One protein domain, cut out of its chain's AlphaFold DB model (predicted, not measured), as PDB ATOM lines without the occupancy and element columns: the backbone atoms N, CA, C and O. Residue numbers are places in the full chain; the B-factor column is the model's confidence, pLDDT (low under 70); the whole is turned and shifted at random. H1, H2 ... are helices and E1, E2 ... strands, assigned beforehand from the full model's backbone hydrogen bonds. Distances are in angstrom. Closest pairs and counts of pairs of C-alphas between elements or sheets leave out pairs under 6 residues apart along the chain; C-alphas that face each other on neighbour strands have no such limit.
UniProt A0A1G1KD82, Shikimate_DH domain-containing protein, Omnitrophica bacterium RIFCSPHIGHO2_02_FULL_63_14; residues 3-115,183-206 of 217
ATOM      1  N   LEU A   3      36.182  50.525 -32.665       92.81
ATOM      2  CA  LEU A   3      36.625  49.747 -31.509       92.81
ATOM      3  C   LEU A   3      35.409  49.206 -30.748       92.81
ATOM      4  O   LEU A   3      34.626  49.965 -30.186       92.81
ATOM      5  N   GLY A   4      35.265  47.884 -30.701       91.62
ATOM      6  CA  GLY A   4      34.081  47.195 -30.195       91.62
ATOM      7  C   GLY A   4      33.052  46.994 -31.300       91.62
ATOM      8  O   GLY A   4      32.141  47.794 -31.483       91.62
ATOM      9  N   VAL A   5      33.149  45.879 -32.013       89.62
ATOM     10  CA  VAL A   5      32.311  45.510 -33.161       89.62
ATOM     11  C   VAL A   5      31.098  44.705 -32.688       89.62
ATOM     12  O   VAL A   5      30.736  43.659 -33.227       89.62
ATOM     13  N   GLY A   6      30.455  45.198 -31.629       89.62
ATOM     14  CA  GLY A   6      29.140  44.745 -31.199       89.62
ATOM     15  C   GLY A   6      28.049  45.173 -32.182       89.62
ATOM     16  O   GLY A   6      28.299  45.446 -33.352       89.62
ATOM     17  N   LYS A   7      26.814  45.262 -31.697       90.75
ATOM     18  CA  LYS A   7      25.664  45.678 -32.514       90.75
ATOM     19  C   LYS A   7      25.838  47.099 -33.056       90.75
ATOM     20  O   LYS A   7      25.737  47.305 -34.262       90.75
ATOM     21  N   MET A   8      26.176  48.045 -32.175       92.31
ATOM     22  CA  MET A   8      26.394  49.446 -32.548       92.31
ATOM     23  C   MET A   8      27.616  49.600 -33.449       92.31
ATOM     24  O   MET A   8      27.475  50.081 -34.567       92.31
ATOM     25  N   GLY A   9      28.781  49.092 -33.032       93.38
ATOM     26  CA  GLY A   9      30.003  49.188 -33.833       93.38
ATOM     27  C   GLY A   9      29.871  48.586 -35.230       93.38
ATOM     28  O   GLY A   9      30.271  49.217 -36.204       93.38
ATOM     29  N   ALA A  10      29.246  47.412 -35.372       92.00
ATOM     30  CA  ALA A  10      29.004  46.820 -36.689       92.00
ATOM     31  C   ALA A  10      28.048  47.664 -37.550       92.00
ATOM     32  O   ALA A  10      28.219  47.741 -38.764       92.00
ATOM     33  N   SER A  11      27.052  48.304 -36.936       92.62
ATOM     34  CA  SER A  11      26.082  49.151 -37.642       92.62
ATOM     35  C   SER A  11      26.703  50.473 -38.087       92.62
ATOM     36  O   SER A  11      26.546  50.847 -39.244       92.62
ATOM     37  N   VAL A  12      27.498  51.116 -37.227       93.50
ATOM     38  CA  VAL A  12      28.307  52.288 -37.597       93.50
ATOM     39  C   VAL A  12      29.278  51.926 -38.717       93.50
ATOM     40  O   VAL A  12      29.385  52.656 -39.696       93.50
ATOM     41  N   ALA A  13      29.943  50.772 -38.627       92.00
ATOM     42  CA  ALA A  13      30.866  50.336 -39.666       92.00
ATOM     43  C   ALA A  13      30.167  50.153 -41.024       92.00
ATOM     44  O   ALA A  13      30.690  50.590 -42.046       92.00
ATOM     45  N   ARG A  14      28.962  49.566 -41.030       89.94
ATOM     46  CA  ARG A  14      28.122  49.433 -42.230       89.94
ATOM     47  C   ARG A  14      27.619  50.768 -42.772       89.94
ATOM     48  O   ARG A  14      27.455  50.884 -43.975       89.94
ATOM     49  N   ALA A  15      27.362  51.747 -41.911       89.44
ATOM     50  CA  ALA A  15      26.929  53.073 -42.338       89.44
ATOM     51  C   ALA A  15      28.079  53.905 -42.932       89.44
ATOM     52  O   ALA A  15      27.836  54.745 -43.788       89.44
ATOM     53  N   LEU A  16      29.318  53.682 -42.479       90.62
ATOM     54  CA  LEU A  16      30.490  54.447 -42.918       90.62
ATOM     55  C   LEU A  16      31.247  53.814 -44.089       90.62
ATOM     56  O   LEU A  16      32.058  54.489 -44.723       90.62
ATOM     57  N   VAL A  17      31.056  52.523 -44.367       88.12
ATOM     58  CA  VAL A  17      31.772  51.856 -45.462       88.12
ATOM     59  C   VAL A  17      31.411  52.501 -46.805       88.12
ATOM     60  O   VAL A  17      30.242  52.641 -47.140       88.12
ATOM     61  N   GLY A  18      32.425  52.914 -47.570       86.00
ATOM     62  CA  GLY A  18      32.244  53.661 -48.823       86.00
ATOM     63  C   GLY A  18      32.138  55.183 -48.658       86.00
ATOM     64  O   GLY A  18      32.453  55.899 -49.603       86.00
ATOM     65  N   GLU A  19      31.807  55.678 -47.463       89.00
ATOM     66  CA  GLU A  19      31.764  57.117 -47.140       89.00
ATOM     67  C   GLU A  19      33.115  57.647 -46.628       89.00
ATOM     68  O   GLU A  19      33.378  58.849 -46.629       89.00
ATOM     69  N   VAL A  20      33.995  56.744 -46.182       89.81
ATOM     70  CA  VAL A  20      35.337  57.064 -45.676       89.81
ATOM     71  C   VAL A  20      36.428  56.386 -46.503       89.81
ATOM     72  O   VAL A  20      36.210  55.342 -47.122       89.81
ATOM     73  N   GLY A  21      37.630  56.974 -46.497       86.56
ATOM     74  CA  GLY A  21      38.765  56.474 -47.282       86.56
ATOM     75  C   GLY A  21      39.292  55.107 -46.830       86.56
ATOM     76  O   GLY A  21      39.643  54.285 -47.670       86.56
ATOM     77  N   GLU A  22      39.323  54.850 -45.519       87.25
ATOM     78  CA  GLU A  22      39.726  53.561 -44.943       87.25
ATOM     79  C   GLU A  22      38.885  53.262 -43.696       87.25
ATOM     80  O   GLU A  22      38.684  54.129 -42.837       87.25
ATOM     81  N   ILE A  23      38.424  52.017 -43.566       89.00
ATOM     82  CA  ILE A  23      37.737  51.528 -42.372       89.00
ATOM     83  C   ILE A  23      38.441  50.295 -41.809       89.00
ATOM     84  O   ILE A  23      38.824  49.380 -42.529       89.00
ATOM     85  N   ALA A  24      38.586  50.260 -40.488       89.44
ATOM     86  CA  ALA A  24      39.141  49.124 -39.765       89.44
ATOM     87  C   ALA A  24      38.306  48.853 -38.524       89.44
ATOM     88  O   ALA A  24      37.802  49.795 -37.905       89.44
ATOM     89  N   VAL A  25      38.160  47.579 -38.173       89.88
ATOM     90  CA  VAL A  25      37.275  47.117 -37.103       89.88
ATOM     91  C   VAL A  25      38.067  46.253 -36.121       89.88
ATOM     92  O   VAL A  25      38.802  45.360 -36.534       89.88
ATOM     93  N   PHE A  26      37.923  46.540 -34.829       89.12
ATOM     94  CA  PHE A  26      38.693  45.936 -33.741       89.12
ATOM     95  C   PHE A  26      37.749  45.424 -32.649       89.12
ATOM     96  O   PHE A  26      36.964  46.195 -32.098       89.12
ATOM     97  N   ASP A  27      37.820  44.144 -32.297       86.94
ATOM     98  CA  ASP A  27      37.044  43.519 -31.224       86.94
ATOM     99  C   ASP A  27      37.867  42.426 -30.526       86.94
ATOM    100  O   ASP A  27      38.730  41.795 -31.127       86.94
ATOM    101  N   ARG A  28      37.563  42.142 -29.255       84.81
ATOM    102  CA  ARG A  28      38.151  40.990 -28.547       84.81
ATOM    103  C   ARG A  28      37.615  39.654 -29.069       84.81
ATOM    104  O   ARG A  28      38.229  38.612 -28.864       84.81
ATOM    105  N   ASN A  29      36.440  39.659 -29.691       87.06
ATOM    106  CA  ASN A  29      35.829  38.499 -30.315       87.06
ATOM    107  C   ASN A  29      36.230  38.421 -31.793       87.06
ATOM    108  O   ASN A  29      35.528  38.932 -32.668       87.06
ATOM    109  N   HIS A  30      37.322  37.704 -32.061       83.50
ATOM    110  CA  HIS A  30      37.892  37.540 -33.407       83.50
ATOM    111  C   HIS A  30      36.899  37.005 -34.424       83.50
ATOM    112  O   HIS A  30      36.814  37.517 -35.532       83.50
ATOM    113  N   ARG A  31      36.054  36.048 -34.032       87.25
ATOM    114  CA  ARG A  31      35.028  35.504 -34.933       87.25
ATOM    115  C   ARG A  31      34.038  36.578 -35.374       87.25
ATOM    116  O   ARG A  31      33.637  36.611 -36.534       87.25
ATOM    117  N   LYS A  32      33.619  37.448 -34.449       87.31
ATOM    118  CA  LYS A  32      32.710  38.552 -34.766       87.31
ATOM    119  C   LYS A  32      33.412  39.613 -35.609       87.31
ATOM    120  O   LYS A  32      32.831  40.047 -36.600       87.31
ATOM    121  N   GLN A  33      34.639  39.977 -35.242       87.75
ATOM    122  CA  GLN A  33      35.470  40.912 -35.997       87.75
ATOM    123  C   GLN A  33      35.651  40.447 -37.443       87.75
ATOM    124  O   GLN A  33      35.313  41.182 -38.361       87.75
ATOM    125  N   GLU A  34      36.110  39.211 -37.651       87.00
ATOM    126  CA  GLU A  34      36.312  38.626 -38.977       87.00
ATOM    127  C   GLU A  34      35.024  38.580 -39.792       87.00
ATOM    128  O   GLU A  34      35.045  38.850 -40.989       87.00
ATOM    129  N   ARG A  35      33.898  38.227 -39.163       89.38
ATOM    130  CA  ARG A  35      32.605  38.203 -39.846       89.38
ATOM    131  C   ARG A  35      32.250  39.589 -40.379       89.38
ATOM    132  O   ARG A  35      31.961  39.718 -41.563       89.38
ATOM    133  N   VAL A  36      32.303  40.610 -39.525       88.81
ATOM    134  CA  VAL A  36      31.976  41.986 -39.925       88.81
ATOM    135  C   VAL A  36      32.995  42.516 -40.933       88.81
ATOM    136  O   VAL A  36      32.607  43.155 -41.901       88.81
ATOM    137  N   ALA A  37      34.277  42.187 -40.779       88.12
ATOM    138  CA  ALA A  37      35.303  42.512 -41.761       88.12
ATOM    139  C   ALA A  37      34.970  41.930 -43.145       88.12
ATOM    140  O   ALA A  37      34.933  42.657 -44.130       88.12
ATOM    141  N   ARG A  38      34.637  40.638 -43.232       87.25
ATOM    142  CA  ARG A  38      34.245  40.010 -44.506       87.25
ATOM    143  C   ARG A  38      32.993  40.650 -45.110       87.25
ATOM    144  O   ARG A  38      32.963  40.878 -46.315       87.25
ATOM    145  N   GLU A  39      31.986  40.942 -44.286       87.25
ATOM    146  CA  GLU A  39      30.750  41.611 -44.717       87.25
ATOM    147  C   GLU A  39      31.039  42.979 -45.350       87.25
ATOM    148  O   GLU A  39      30.540  43.278 -46.430       87.25
ATOM    149  N   LEU A  40      31.871  43.795 -44.706       86.75
ATOM    150  CA  LEU A  40      32.202  45.140 -45.173       86.75
ATOM    151  C   LEU A  40      33.130  45.126 -46.402       86.75
ATOM    152  O   LEU A  40      32.910  45.898 -47.335       86.75
ATOM    153  N   SER A  41      34.120  44.224 -46.459       83.94
ATOM    154  CA  SER A  41      34.997  44.086 -47.634       83.94
ATOM    155  C   SER A  41      34.230  43.688 -48.897       83.94
ATOM    156  O   SER A  41      34.617  44.091 -49.992       83.94
ATOM    157  N   ALA A  42      33.124  42.948 -48.764       80.62
ATOM    158  CA  ALA A  42      32.267  42.602 -49.898       80.62
ATOM    159  C   ALA A  42      31.547  43.819 -50.509       80.62
ATOM    160  O   ALA A  42      31.155  43.763 -51.672       80.62
ATOM    161  N   VAL A  43      31.374  44.906 -49.748       75.56
ATOM    162  CA  VAL A  43      30.644  46.107 -50.184       75.56
ATOM    163  C   VAL A  43      31.558  47.102 -50.901       75.56
ATOM    164  O   VAL A  43      31.148  47.688 -51.898       75.56
ATOM    165  N   SER A  44      32.791  47.298 -50.425       69.31
ATOM    166  CA  SER A  44      33.674  48.370 -50.917       69.31
ATOM    167  C   SER A  44      34.977  47.901 -51.566       69.31
ATOM    168  O   SER A  44      35.734  48.734 -52.060       69.31
ATOM    169  N   GLY A  45      35.288  46.598 -51.541       59.12
ATOM    170  CA  GLY A  45      36.592  46.078 -51.975       59.12
ATOM    171  C   GLY A  45      37.768  46.529 -51.096       59.12
ATOM    172  O   GLY A  45      38.919  46.260 -51.433       59.12
ATOM    173  N   GLN A  46      37.499  47.212 -49.976       59.12
ATOM    174  CA  GLN A  46      38.520  47.717 -49.063       59.12
ATOM    175  C   GLN A  46      38.983  46.625 -48.090       59.12
ATOM    176  O   GLN A  46      38.191  45.852 -47.538       59.12
ATOM    177  N   THR A  47      40.297  46.578 -47.879       49.69
ATOM    178  CA  THR A  47      40.964  45.696 -46.921       49.69
ATOM    179  C   THR A  47      40.637  46.122 -45.498       49.69
ATOM    180  O   THR A  47      40.927  47.245 -45.097       49.69
ATOM    181  N   ILE A  48      40.081  45.203 -44.712       58.03
ATOM    182  CA  ILE A  48      39.821  45.432 -43.294       58.03
ATOM    183  C   ILE A  48      40.907  44.740 -42.497       58.03
ATOM    184  O   ILE A  48      40.962  43.514 -42.403       58.03
ATOM    185  N   ILE A  49      41.795  45.560 -41.946       56.38
ATOM    186  CA  ILE A  49      42.876  45.104 -41.083       56.38
ATOM    187  C   ILE A  49      42.262  44.768 -39.726       56.38
ATOM    188  O   ILE A  49      41.928  45.657 -38.942       56.38
ATOM    189  N   GLY A  50      42.093  43.472 -39.479       51.38
ATOM    190  CA  GLY A  50      41.916  42.932 -38.142       51.38
ATOM    191  C   GLY A  50      43.285  42.751 -37.498       51.38
ATOM    192  O   GLY A  50      44.092  41.975 -37.997       51.38
ATOM    193  N   GLY A  51      43.542  43.476 -36.411       49.50
ATOM    194  CA  GLY A  51      44.729  43.313 -35.570       49.50
ATOM    195  C   GLY A  51      44.329  43.164 -34.101       49.50
ATOM    196  O   GLY A  51      43.523  43.944 -33.606       49.50
ATOM    197  N   LEU A  52      44.875  42.120 -33.480       60.06
ATOM    198  CA  LEU A  52      44.684  41.521 -32.146       60.06
ATOM    199  C   LEU A  52      45.160  42.435 -30.973       60.06
ATOM    200  O   LEU A  52      45.088  43.653 -31.019       60.06
ATOM    201  N   GLU A  53      45.801  41.944 -29.912       57.56
ATOM    202  CA  GLU A  53      45.266  41.311 -28.693       57.56
ATOM    203  C   GLU A  53      45.679  42.090 -27.421       57.56
ATOM    204  O   GLU A  53      45.660  41.564 -26.312       57.56
ATOM    205  N   HIS A  54      46.068  43.360 -27.545       63.91
ATOM    206  CA  HIS A  54      46.589  44.151 -26.427       63.91
ATOM    207  C   HIS A  54      46.377  45.650 -26.668       63.91
ATOM    208  O   HIS A  54      46.327  46.105 -27.810       63.91
ATOM    209  N   GLU A  55      46.304  46.430 -25.587       68.62
ATOM    210  CA  GLU A  55      46.150  47.897 -25.616       68.62
ATOM    211  C   GLU A  55      47.197  48.588 -26.507       68.62
ATOM    212  O   GLU A  55      46.891  49.581 -27.162       68.62
ATOM    213  N   SER A  56      48.397  48.012 -26.632       75.38
ATOM    214  CA  SER A  56      49.457  48.503 -27.518       75.38
ATOM    215  C   SER A  56      49.078  48.484 -29.002       75.38
ATOM    216  O   SER A  56      49.398  49.427 -29.719       75.38
ATOM    217  N   GLN A  57      48.365  47.463 -29.482       79.06
ATOM    218  CA  GLN A  57      47.931  47.398 -30.884       79.06
ATOM    219  C   GLN A  57      46.805  48.395 -31.159       79.06
ATOM    220  O   GLN A  57      46.795  49.058 -32.197       79.06
ATOM    221  N   VAL A  58      45.900  48.568 -30.191       84.94
ATOM    222  CA  VAL A  58      44.859  49.597 -30.267       84.94
ATOM    223  C   VAL A  58      45.496  50.991 -30.259       84.94
ATOM    224  O   VAL A  58      45.082  51.834 -31.045       84.94
ATOM    225  N   ALA A  59      46.546  51.232 -29.468       87.69
ATOM    226  CA  ALA A  59      47.295  52.491 -29.495       87.69
ATOM    227  C   ALA A  59      47.963  52.744 -30.858       87.69
ATOM    228  O   ALA A  59      47.874  53.850 -31.389       87.69
ATOM    229  N   LEU A  60      48.568  51.728 -31.481       87.12
ATOM    230  CA  LEU A  60      49.115  51.854 -32.839       87.12
ATOM    231  C   LEU A  60      48.018  52.188 -33.863       87.12
ATOM    232  O   LEU A  60      48.209  53.052 -34.720       87.12
ATOM    233  N   ALA A  61      46.843  51.566 -33.747       87.88
ATOM    234  CA  ALA A  61      45.699  51.887 -34.592       87.88
ATOM    235  C   ALA A  61      45.204  53.327 -34.360       87.88
ATOM    236  O   ALA A  61      44.977  54.054 -35.326       87.88
ATOM    237  N   LEU A  62      45.108  53.776 -33.104       91.38
ATOM    238  CA  LEU A  62      44.760  55.160 -32.762       91.38
ATOM    239  C   LEU A  62      45.756  56.163 -33.355       91.38
ATOM    240  O   LEU A  62      45.345  57.229 -33.801       91.38
ATOM    241  N   ALA A  63      47.044  55.820 -33.426       90.50
ATOM    242  CA  ALA A  63      48.057  56.651 -34.074       90.50
ATOM    243  C   ALA A  63      47.928  56.674 -35.610       90.50
ATOM    244  O   ALA A  63      48.285  57.676 -36.227       90.50
ATOM    245  N   LYS A  64      47.390  55.613 -36.228       89.25
ATOM    246  CA  LYS A  64      47.204  55.500 -37.685       89.25
ATOM    247  C   LYS A  64      45.923  56.181 -38.179       89.25
ATOM    248  O   LYS A  64      45.983  56.988 -39.099       89.25
ATOM    249  N   TYR A  65      44.767  55.849 -37.604       91.81
ATOM    250  CA  TYR A  65      43.461  56.270 -38.128       91.81
ATOM    251  C   TYR A  65      43.046  57.649 -37.622       91.81
ATOM    252  O   TYR A  65      43.238  57.962 -36.450       91.81
ATOM    253  N   ASP A  66      42.405  58.449 -38.473       95.38
ATOM    254  CA  ASP A  66      41.989  59.817 -38.130       95.38
ATOM    255  C   ASP A  66      41.040  59.878 -36.934       95.38
ATOM    256  O   ASP A  66      41.226  60.690 -36.030       95.38
ATOM    257  N   VAL A  67      40.048  58.986 -36.919       96.56
ATOM    258  CA  VAL A  67      39.012  58.924 -35.887       96.56
ATOM    259  C   VAL A  67      38.802  57.480 -35.445       96.56
ATOM    260  O   VAL A  67      38.736  56.557 -36.268       96.56
ATOM    261  N   CYS A  68      38.663  57.281 -34.137       95.94
ATOM    262  CA  CYS A  68      38.177  56.047 -33.535       95.94
ATOM    263  C   CYS A  68      36.742  56.230 -33.048       95.94
ATOM    264  O   CYS A  68      36.492  57.104 -32.227       95.94
ATOM    265  N   VAL A  69      35.811  55.394 -33.506       96.88
ATOM    266  CA  VAL A  69      34.492  55.269 -32.876       96.88
ATOM    267  C   VAL A  69      34.548  54.091 -31.912       96.88
ATOM    268  O   VAL A  69      34.744  52.951 -32.335       96.88
ATOM    269  N   CYS A  70      34.422  54.366 -30.619       95.75
ATOM    270  CA  CYS A  70      34.495  53.376 -29.555       95.75
ATOM    271  C   CYS A  70      33.085  53.029 -29.065       95.75
ATOM    272  O   CYS A  70      32.394  53.851 -28.480       95.75
ATOM    273  N   THR A  71      32.668  51.789 -29.310       94.62
ATOM    274  CA  THR A  71      31.346  51.226 -28.974       94.62
ATOM    275  C   THR A  71      31.492  49.924 -28.182       94.62
ATOM    276  O   THR A  71      30.725  48.970 -28.338       94.62
ATOM    277  N   THR A  72      32.548  49.831 -27.376       90.25
ATOM    278  CA  THR A  72      32.839  48.649 -26.560       90.25
ATOM    279  C   THR A  72      31.912  48.556 -25.350       90.25
ATOM    280  O   THR A  72      31.510  49.561 -24.775       90.25
ATOM    281  N   SER A  73      31.613  47.332 -24.922       86.19
ATOM    282  CA  SER A  73      30.891  47.055 -23.675       86.19
ATOM    283  C   SER A  73      31.833  46.698 -22.519       86.19
ATOM    284  O   SER A  73      31.429  46.028 -21.568       86.19
ATOM    285  N   ASN A  74      33.125  47.025 -22.636       82.81
ATOM    286  CA  ASN A  74      34.094  46.754 -21.583       82.81
ATOM    287  C   ASN A  74      33.771  47.605 -20.348       82.81
ATOM    288  O   ASN A  74      33.626  48.815 -20.444       82.81
ATOM    289  N   LEU A  75      33.707  46.969 -19.180       79.12
ATOM    290  CA  LEU A  75      33.448  47.656 -17.911       79.12
ATOM    291  C   LEU A  75      34.686  48.374 -17.356       79.12
ATOM    292  O   LEU A  75      34.582  49.128 -16.392       79.12
ATOM    293  N   ARG A  76      35.870  48.100 -17.916       83.44
ATOM    294  CA  ARG A  76      37.128  48.753 -17.546       83.44
ATOM    295  C   ARG A  76      37.581  49.685 -18.657       83.44
ATOM    296  O   ARG A  76      37.457  49.345 -19.835       83.44
ATOM    297  N   ARG A  77      38.193  50.802 -18.262       84.38
ATOM    298  CA  ARG A  77      38.913  51.672 -19.192       84.38
ATOM    299  C   ARG A  77      39.999  50.872 -19.908       84.38
ATOM    300  O   ARG A  77      40.649  50.032 -19.292       84.38
ATOM    301  N   ILE A  78      40.138  51.129 -21.202       86.00
ATOM    302  CA  ILE A  78      41.151  50.528 -22.081       86.00
ATOM    303  C   ILE A  78      42.428  51.375 -22.067       86.00
ATOM    304  O   ILE A  78      43.507  50.863 -22.317       86.00
ATOM    305  N   PHE A  79      42.299  52.669 -21.768       87.38
ATOM    306  CA  PHE A  79      43.412  53.608 -21.741       87.38
ATOM    307  C   PHE A  79      43.318  54.558 -20.553       87.38
ATOM    308  O   PHE A  79      42.235  54.918 -20.085       87.38
ATOM    309  N   THR A  80      44.473  55.036 -20.122       88.50
ATOM    310  CA  THR A  80      44.656  56.245 -19.324       88.50
ATOM    311  C   THR A  80      44.999  57.433 -20.241       88.50
ATOM    312  O   THR A  80      45.455  57.236 -21.370       88.50
ATOM    313  N   PRO A  81      44.836  58.693 -19.787       88.31
ATOM    314  CA  PRO A  81      45.135  59.871 -20.615       88.31
ATOM    315  C   PRO A  81      46.577  59.929 -21.150       88.31
ATOM    316  O   PRO A  81      46.845  60.509 -22.206       88.31
ATOM    317  N   ASN A  82      47.529  59.333 -20.430       88.56
ATOM    318  CA  ASN A  82      48.941  59.335 -20.813       88.56
ATOM    319  C   ASN A  82      49.274  58.266 -21.862       88.56
ATOM    320  O   ASN A  82      50.251  58.428 -22.584       88.56
ATOM    321  N   GLU A  83      48.455  57.222 -21.993       90.88
ATOM    322  CA  GLU A  83      48.658  56.133 -22.960       90.88
ATOM    323  C   GLU A  83      48.115  56.463 -24.356       90.88
ATOM    324  O   GLU A  83      48.456  55.793 -25.328       90.88
ATOM    325  N   LEU A  84      47.287  57.506 -24.475       93.44
ATOM    326  CA  LEU A  84      46.745  57.938 -25.758       93.44
ATOM    327  C   LEU A  84      47.850  58.547 -26.648       93.44
ATOM    328  O   LEU A  84      48.545  59.474 -26.215       93.44
ATOM    329  N   PRO A  85      48.016  58.081 -27.899       93.81
ATOM    330  CA  PRO A  85      48.953  58.687 -28.841       93.81
ATOM    331  C   PRO A  85      48.608  60.150 -29.137       93.81
ATOM    332  O   PRO A  85      47.447  60.549 -29.060       93.81
ATOM    333  N   GLU A  86      49.597  60.949 -29.542       95.12
ATOM    334  CA  GLU A  86      49.337  62.299 -30.057       95.12
ATOM    335  C   GLU A  86      48.387  62.280 -31.263       95.12
ATOM    336  O   GLU A  86      48.389  61.343 -32.062       95.12
ATOM    337  N   ASN A  87      47.635  63.366 -31.446       96.44
ATOM    338  CA  ASN A  87      46.712  63.549 -32.574       96.44
ATOM    339  C   ASN A  87      45.636  62.448 -32.652       96.44
ATOM    340  O   ASN A  87      45.285  61.958 -33.732       96.44
ATOM    341  N   THR A  88      45.149  62.028 -31.485       96.12
ATOM    342  CA  THR A  88      44.103  61.013 -31.343       96.12
ATOM    343  C   THR A  88      42.748  61.682 -31.186       96.12
ATOM    344  O   THR A  88      42.572  62.513 -30.298       96.12
ATOM    345  N   ILE A  89      41.782  61.262 -32.002       98.19
ATOM    346  CA  ILE A  89      40.369  61.596 -31.825       98.19
ATOM    347  C   ILE A  89      39.605  60.302 -31.556       98.19
ATOM    348  O   ILE A  89      39.627  59.378 -32.374       98.19
ATOM    349  N   VAL A  90      38.915  60.239 -30.420       97.75
ATOM    350  CA  VAL A  90      38.000  59.144 -30.079       97.75
ATOM    351  C   VAL A  90      36.599  59.707 -29.884       97.75
ATOM    352  O   VAL A  90      36.426  60.634 -29.110       97.75
ATOM    353  N   LEU A  91      35.605  59.137 -30.556       97.31
ATOM    354  CA  LEU A  91      34.187  59.301 -30.253       97.31
ATOM    355  C   LEU A  91      33.751  58.091 -29.421       97.31
ATOM    356  O   LEU A  91      33.627  56.992 -29.962       97.31
ATOM    357  N   ASP A  92      33.595  58.263 -28.111       96.12
ATOM    358  CA  ASP A  92      33.347  57.171 -27.170       96.12
ATOM    359  C   ASP A  92      31.872  57.089 -26.752       96.12
ATOM    360  O   ASP A  92      31.407  57.826 -25.883       96.12
ATOM    361  N   ASP A  93      31.157  56.152 -27.371       94.88
ATOM    362  CA  ASP A  93      29.751  55.802 -27.124       94.88
ATOM    363  C   ASP A  93      29.603  54.704 -26.046       94.88
ATOM    364  O   ASP A  93      28.525  54.156 -25.819       94.88
ATOM    365  N   SER A  94      30.693  54.324 -25.373       91.56
ATOM    366  CA  SER A  94      30.635  53.320 -24.310       91.56
ATOM    367  C   SER A  94      30.140  53.891 -22.978       91.56
ATOM    368  O   SER A  94      30.406  55.040 -22.605       91.56
ATOM    369  N   ARG A  95      29.410  53.056 -22.230       88.50
ATOM    370  CA  ARG A  95      28.921  53.363 -20.882       88.50
ATOM    371  C   ARG A  95      29.081  52.136 -19.965       88.50
ATOM    372  O   ARG A  95      28.441  51.117 -20.230       88.50
ATOM    373  N   PRO A  96      29.877  52.212 -18.873       88.12
ATOM    374  CA  PRO A  96      30.794  53.302 -18.494       88.12
ATOM    375  C   PRO A  96      31.846  53.609 -19.573       88.12
ATOM    376  O   PRO A  96      32.085  52.768 -20.432       88.12
ATOM    377  N   GLU A  97      32.463  54.793 -19.515       89.69
ATOM    378  CA  GLU A  97      33.460  55.197 -20.516       89.69
ATOM    379  C   GLU A  97      34.642  54.216 -20.599       89.69
ATOM    380  O   GLU A  97      35.232  53.810 -19.591       89.69
ATOM    381  N   ALA A  98      35.015  53.863 -21.823       90.88
ATOM    382  CA  ALA A  98      36.153  53.012 -22.124       90.88
ATOM    383  C   ALA A  98      37.433  53.829 -22.279       90.88
ATOM    384  O   ALA A  98      38.521  53.324 -21.990       90.88
ATOM    385  N   VAL A  99      37.308  55.084 -22.715       91.94
ATOM    386  CA  VAL A  99      38.419  56.024 -22.842       91.94
ATOM    387  C   VAL A  99      38.097  57.266 -22.006       91.94
ATOM    388  O   VAL A  99      37.012  57.826 -22.150       91.94
ATOM    389  N   PRO A 100      39.003  57.710 -21.119       92.06
ATOM    390  CA  PRO A 100      38.767  58.890 -20.296       92.06
ATOM    391  C   PRO A 100      38.506  60.121 -21.165       92.06
ATOM    392  O   PRO A 100      39.247  60.353 -22.121       92.06
ATOM    393  N   ARG A 101      37.512  60.942 -20.801       93.75
ATOM    394  CA  ARG A 101      37.321  62.266 -21.423       93.75
ATOM    395  C   ARG A 101      38.574  63.122 -21.249       93.75
ATOM    396  O   ARG A 101      39.002  63.408 -20.132       93.75
ATOM    397  N   VAL A 102      39.175  63.502 -22.370       95.62
ATOM    398  CA  VAL A 102      40.433  64.245 -22.447       95.62
ATOM    399  C   VAL A 102      40.323  65.240 -23.588       95.62
ATOM    400  O   VAL A 102      40.000  64.865 -24.714       95.62
ATOM    401  N   TYR A 103      40.664  66.491 -23.300       96.75
ATOM    402  CA  TYR A 103      40.795  67.548 -24.293       96.75
ATOM    403  C   TYR A 103      42.138  68.253 -24.103       96.75
ATOM    404  O   TYR A 103      42.259  69.267 -23.418       96.75
ATOM    405  N   ASP A 104      43.173  67.668 -24.698       96.75
ATOM    406  CA  ASP A 104      44.552  68.139 -24.632       96.75
ATOM    407  C   ASP A 104      44.959  68.733 -25.986       96.75
ATOM    408  O   ASP A 104      45.355  68.030 -26.920       96.75
ATOM    409  N   LYS A 105      44.880  70.062 -26.092       94.12
ATOM    410  CA  LYS A 105      45.238  70.795 -27.317       94.12
ATOM    411  C   LYS A 105      46.732  70.716 -27.654       94.12
ATOM    412  O   LYS A 105      47.102  70.850 -28.824       94.12
ATOM    413  N   GLN A 106      47.592  70.505 -26.653       94.31
ATOM    414  CA  GLN A 106      49.040  70.432 -26.854       94.31
ATOM    415  C   GLN A 106      49.397  69.128 -27.566       94.31
ATOM    416  O   GLN A 106      49.958  69.166 -28.663       94.31
ATOM    417  N   ARG A 107      48.978  67.988 -27.005       95.50
ATOM    418  CA  ARG A 107      49.181  66.655 -27.601       95.50
ATOM    419  C   ARG A 107      48.229  66.367 -28.765       95.50
ATOM    420  O   ARG A 107      48.435  65.402 -29.496       95.50
ATOM    421  N   GLY A 108      47.202  67.196 -28.961       96.44
ATOM    422  CA  GLY A 108      46.172  66.983 -29.978       96.44
ATOM    423  C   GLY A 108      45.291  65.776 -29.660       96.44
ATOM    424  O   GLY A 108      44.926  65.037 -30.564       96.44
ATOM    425  N   ILE A 109      45.012  65.525 -28.382       97.62
ATOM    426  CA  ILE A 109      44.195  64.391 -27.943       97.62
ATOM    427  C   ILE A 109      42.809  64.902 -27.598       97.62
ATOM    428  O   ILE A 109      42.660  65.827 -26.797       97.62
ATOM    429  N   LEU A 110      41.807  64.277 -28.198       98.00
ATOM    430  CA  LEU A 110      40.415  64.635 -28.033       98.00
ATOM    431  C   LEU A 110      39.561  63.373 -27.890       98.00
ATOM    432  O   LEU A 110      39.506  62.544 -28.795       98.00
ATOM    433  N   VAL A 111      38.879  63.239 -26.757       97.62
ATOM    434  CA  VAL A 111      37.945  62.141 -26.481       97.62
ATOM    435  C   VAL A 111      36.558  62.730 -26.272       97.62
ATOM    436  O   VAL A 111      36.284  63.370 -25.259       97.62
ATOM    437  N   LEU A 112      35.711  62.525 -27.270       97.12
ATOM    438  CA  LEU A 112      34.363  63.043 -27.382       97.12
ATOM    439  C   LEU A 112      33.337  62.056 -26.833       97.12
ATOM    440  O   LEU A 112      33.497  60.841 -26.944       97.12
ATOM    441  N   GLU A 113      32.244  62.598 -26.321       95.88
ATOM    442  CA  GLU A 113      31.016  61.866 -26.054       95.88
ATOM    443  C   GLU A 113      30.395  61.349 -27.351       95.88
ATOM    444  O   GLU A 113      30.134  62.115 -28.281       95.88
ATOM    445  N   GLY A 114      30.162  60.039 -27.412       94.44
ATOM    446  CA  GLY A 114      29.441  59.395 -28.501       94.44
ATOM    447  C   GLY A 114      27.924  59.450 -28.330       94.44
ATOM    448  O   GLY A 114      27.404  59.547 -27.219       94.44
ATOM    449  N   GLY A 115      27.218  59.382 -29.460       93.81
ATOM    450  CA  GLY A 115      25.782  59.116 -29.476       93.81
ATOM    451  C   GLY A 115      24.903  60.228 -28.906       93.81
ATOM    452  O   GLY A 115      23.801  59.931 -28.459       93.81
ATOM    453  N   PHE A 183      29.680  68.575 -29.979       96.19
ATOM    454  CA  PHE A 183      30.896  67.881 -29.574       96.19
ATOM    455  C   PHE A 183      31.256  68.255 -28.138       96.19
ATOM    456  O   PHE A 183      31.493  69.424 -27.836       96.19
ATOM    457  N   TRP A 184      31.336  67.252 -27.269       95.81
ATOM    458  CA  TRP A 184      31.631  67.419 -25.847       95.81
ATOM    459  C   TRP A 184      32.719  66.449 -25.413       95.81
ATOM    460  O   TRP A 184      32.692  65.288 -25.805       95.81
ATOM    461  N   SER A 185      33.659  66.897 -24.585       95.38
ATOM    462  CA  SER A 185      34.612  66.043 -23.870       95.38
ATOM    463  C   SER A 185      34.321  66.156 -22.376       95.38
ATOM    464  O   SER A 185      34.842  67.048 -21.699       95.38
ATOM    465  N   GLY A 186      33.468  65.270 -21.855       92.50
ATOM    466  CA  GLY A 186      32.868  65.464 -20.534       92.50
ATOM    467  C   GLY A 186      32.017  66.731 -20.553       92.50
ATOM    468  O   GLY A 186      31.293  66.957 -21.513       92.50
ATOM    469  N   SER A 187      32.139  67.593 -19.546       92.31
ATOM    470  CA  SER A 187      31.413  68.873 -19.484       92.31
ATOM    471  C   SER A 187      32.011  70.001 -20.333       92.31
ATOM    472  O   SER A 187      31.563  71.144 -20.242       92.31
ATOM    473  N   ILE A 188      33.044  69.718 -21.134       95.06
ATOM    474  CA  ILE A 188      33.748  70.736 -21.918       95.06
ATOM    475  C   ILE A 188      33.230  70.714 -23.363       95.06
ATOM    476  O   ILE A 188      33.416  69.696 -24.036       95.06
ATOM    477  N   PRO A 189      32.638  71.811 -23.873       95.31
ATOM    478  CA  PRO A 189      32.266  71.908 -25.278       95.31
ATOM    479  C   PRO A 189      33.516  72.000 -26.155       95.31
ATOM    480  O   PRO A 189      34.515  72.629 -25.791       95.31
ATOM    481  N   VAL A 190      33.451  71.387 -27.330       96.75
ATOM    482  CA  VAL A 190      34.567  71.280 -28.270       96.75
ATOM    483  C   VAL A 190      34.197  71.960 -29.582       96.75
ATOM    484  O   VAL A 190      33.154  71.687 -30.172       96.75
ATOM    485  N   ASP A 191      35.081  72.834 -30.059       96.44
ATOM    486  CA  ASP A 191      34.934  73.481 -31.362       96.44
ATOM    487  C   ASP A 191      35.258  72.476 -32.491       96.44
ATOM    488  O   ASP A 191      36.350  71.892 -32.485       96.44
ATOM    489  N   PRO A 192      34.372  72.275 -33.489       96.69
ATOM    490  CA  PRO A 192      34.672  71.463 -34.669       96.69
ATOM    491  C   PRO A 192      35.988  71.831 -35.376       96.69
ATOM    492  O   PRO A 192      36.630  70.965 -35.978       96.69
ATOM    493  N   ALA A 193      36.429  73.092 -35.299       97.50
ATOM    494  CA  ALA A 193      37.705  73.530 -35.859       97.50
ATOM    495  C   ALA A 193      38.906  72.804 -35.232       97.50
ATOM    496  O   ALA A 193      39.878  72.523 -35.937       97.50
ATOM    497  N   ASP A 194      38.829  72.436 -33.949       97.44
ATOM    498  CA  ASP A 194      39.893  71.692 -33.270       97.44
ATOM    499  C   ASP A 194      39.962  70.239 -33.755       97.44
ATOM    500  O   ASP A 194      41.059  69.717 -33.957       97.44
ATOM    501  N   ILE A 195      38.815  69.610 -34.040       97.69
ATOM    502  CA  ILE A 195      38.751  68.274 -34.660       97.69
ATOM    503  C   ILE A 195      39.477  68.305 -36.010       97.69
ATOM    504  O   ILE A 195      40.387  67.513 -36.265       97.69
ATOM    505  N   VAL A 196      39.129  69.274 -36.863       97.62
ATOM    506  CA  VAL A 196      39.744  69.442 -38.188       97.62
ATOM    507  C   VAL A 196      41.242  69.740 -38.074       97.62
ATOM    508  O   VAL A 196      42.040  69.208 -38.851       97.62
ATOM    509  N   ALA A 197      41.653  70.573 -37.115       97.25
ATOM    510  CA  ALA A 197      43.057  70.903 -36.892       97.25
ATOM    511  C   ALA A 197      43.881  69.676 -36.473       97.25
ATOM    512  O   ALA A 197      44.994  69.495 -36.973       97.25
ATOM    513  N   ILE A 198      43.334  68.817 -35.607       97.19
ATOM    514  CA  ILE A 198      43.986  67.574 -35.180       97.19
ATOM    515  C   ILE A 198      44.150  66.611 -36.365       97.19
ATOM    516  O   ILE A 198      45.261  66.121 -36.580       97.19
ATOM    517  N   ILE A 199      43.107  66.406 -37.180       96.31
ATOM    518  CA  ILE A 199      43.178  65.553 -38.385       96.31
ATOM    519  C   ILE A 199      44.259  66.069 -39.344       96.31
ATOM    520  O   ILE A 199      45.142  65.322 -39.766       96.31
ATOM    521  N   ARG A 200      44.271  67.378 -39.633       95.88
ATOM    522  CA  ARG A 200      45.285  67.987 -40.512       95.88
ATOM    523  C   ARG A 200      46.702  67.813 -39.974       95.88
ATOM    524  O   ARG A 200      47.606  67.473 -40.732       95.88
ATOM    525  N   ARG A 201      46.905  68.033 -38.672       94.50
ATOM    526  CA  ARG A 201      48.207  67.849 -38.015       94.50
ATOM    527  C   ARG A 201      48.682  66.397 -38.125       94.50
ATOM    528  O   ARG A 201      49.867  66.169 -38.368       94.50
ATOM    529  N   LYS A 202      47.769  65.430 -37.985       93.81
ATOM    530  CA  LYS A 202      48.059  63.999 -38.141       93.81
ATOM    531  C   LYS A 202      48.575  63.676 -39.542       93.81
ATOM    532  O   LYS A 202      49.608  63.028 -39.673       93.81
ATOM    533  N   HIS A 203      47.925  64.202 -40.580       91.62
ATOM    534  CA  HIS A 203      48.350  63.999 -41.971       91.62
ATOM    535  C   HIS A 203      49.673  64.705 -42.302       91.62
ATOM    536  O   HIS A 203      50.460  64.186 -43.087       91.62
ATOM    537  N   GLN A 204      49.963  65.854 -41.679       89.12
ATOM    538  CA  GLN A 204      51.222  66.590 -41.877       89.12
ATOM    539  C   GLN A 204      52.446  65.898 -41.272       89.12
ATOM    540  O   GLN A 204      53.532  65.984 -41.841       89.12
ATOM    541  N   LYS A 205      52.299  65.228 -40.120       74.31
ATOM    542  CA  LYS A 205      53.405  64.480 -39.501       74.31
ATOM    543  C   LYS A 205      53.758  63.196 -40.275       74.31
ATOM    544  O   LYS A 205      54.819  62.632 -40.020       74.31
ATOM    545  N   GLY A 206      52.912  62.758 -41.218       59.59
ATOM    546  CA  GLY A 206      52.977  61.414 -41.801       59.59
ATOM    547  C   GLY A 206      52.736  60.330 -40.735       59.59
ATOM    548  O   GLY A 206      52.741  60.627 -39.538       59.59
TER     549      GLY A 206
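Overview. This is residues 3 to 115 and 183 to 206 of the 217 residues of the protein "Shikimate_DH domain-containing protein" of Omnitrophica bacterium RIFCSPHIGHO2_02_FULL_63_14 (UniProt A0A1G1KD82). A small three-stranded parallel sheet lies near the middle, with H1, H3 and H4 set around it, each only grazing it. H2 lies beyond H1, away from the sheet, and long loops join the strands. The printed part has 137 residues, in the order H1 H2 H3 E1 E2 E3 H4; the sheet's order is E1 E2 E3, and the class is mostly helix, though under half of the residues are in named elements. It is compact, with a radius of gyration of the C-alphas of 14.3 A and spans of 39 by 33 by 26 A.

Arrangement. H1, residues 7 to 16, and H2, residues 30 to 44, only just touch, with 3 pairs of C-alphas within 8 A, the closest those of Ala 10 and Val 36 at 6.5 A; H2 does so with residues 36 to 40 alone. Their lines stand at a shallow tilt of 21 degrees, the same way. H3, residues 55 to 64, is apart from H2. E1, residues 68 to 70, is parallel to its neighbour E2, residues 89 to 92, with N 70 and O 91 at 2.8 A. E2 is parallel to E3, residues 109 to 113, with N 112 and O 90 at 2.7 A. H4, residues 192 to 205, only grazes the sheet; the closest C-alphas of E2 and H4 are those of Ile 89 and Ile 195, 7.4 A. Every O i to N i+4 pair is within hydrogen-bond range in H1, H3 and H4; in H2, 10 of 11 are.

Along the chain. H1 begins at C-alpha 7 (25.664, 45.678, -32.514) and is 14.4 A long. H2 is 21.0 A, H3 14.3 A, E1 6.0 A, E2 9.5 A and E3 13.6 A. H4, 20.6 A, ends at C-alpha 205 (53.405, 64.480, -39.501).

Size, cuts and confidence. The C-alphas farthest apart, those of Ala 42 and Ser 187, are 40.2 A apart. Residues 116 to 182 are not printed, and C-alphas 115 and 183 are 10.1 A apart across the cut. The links H1 to H2, E1 to E2 and E2 to E3 are long. Residues 44 to 55 and 206 have pLDDT under 70.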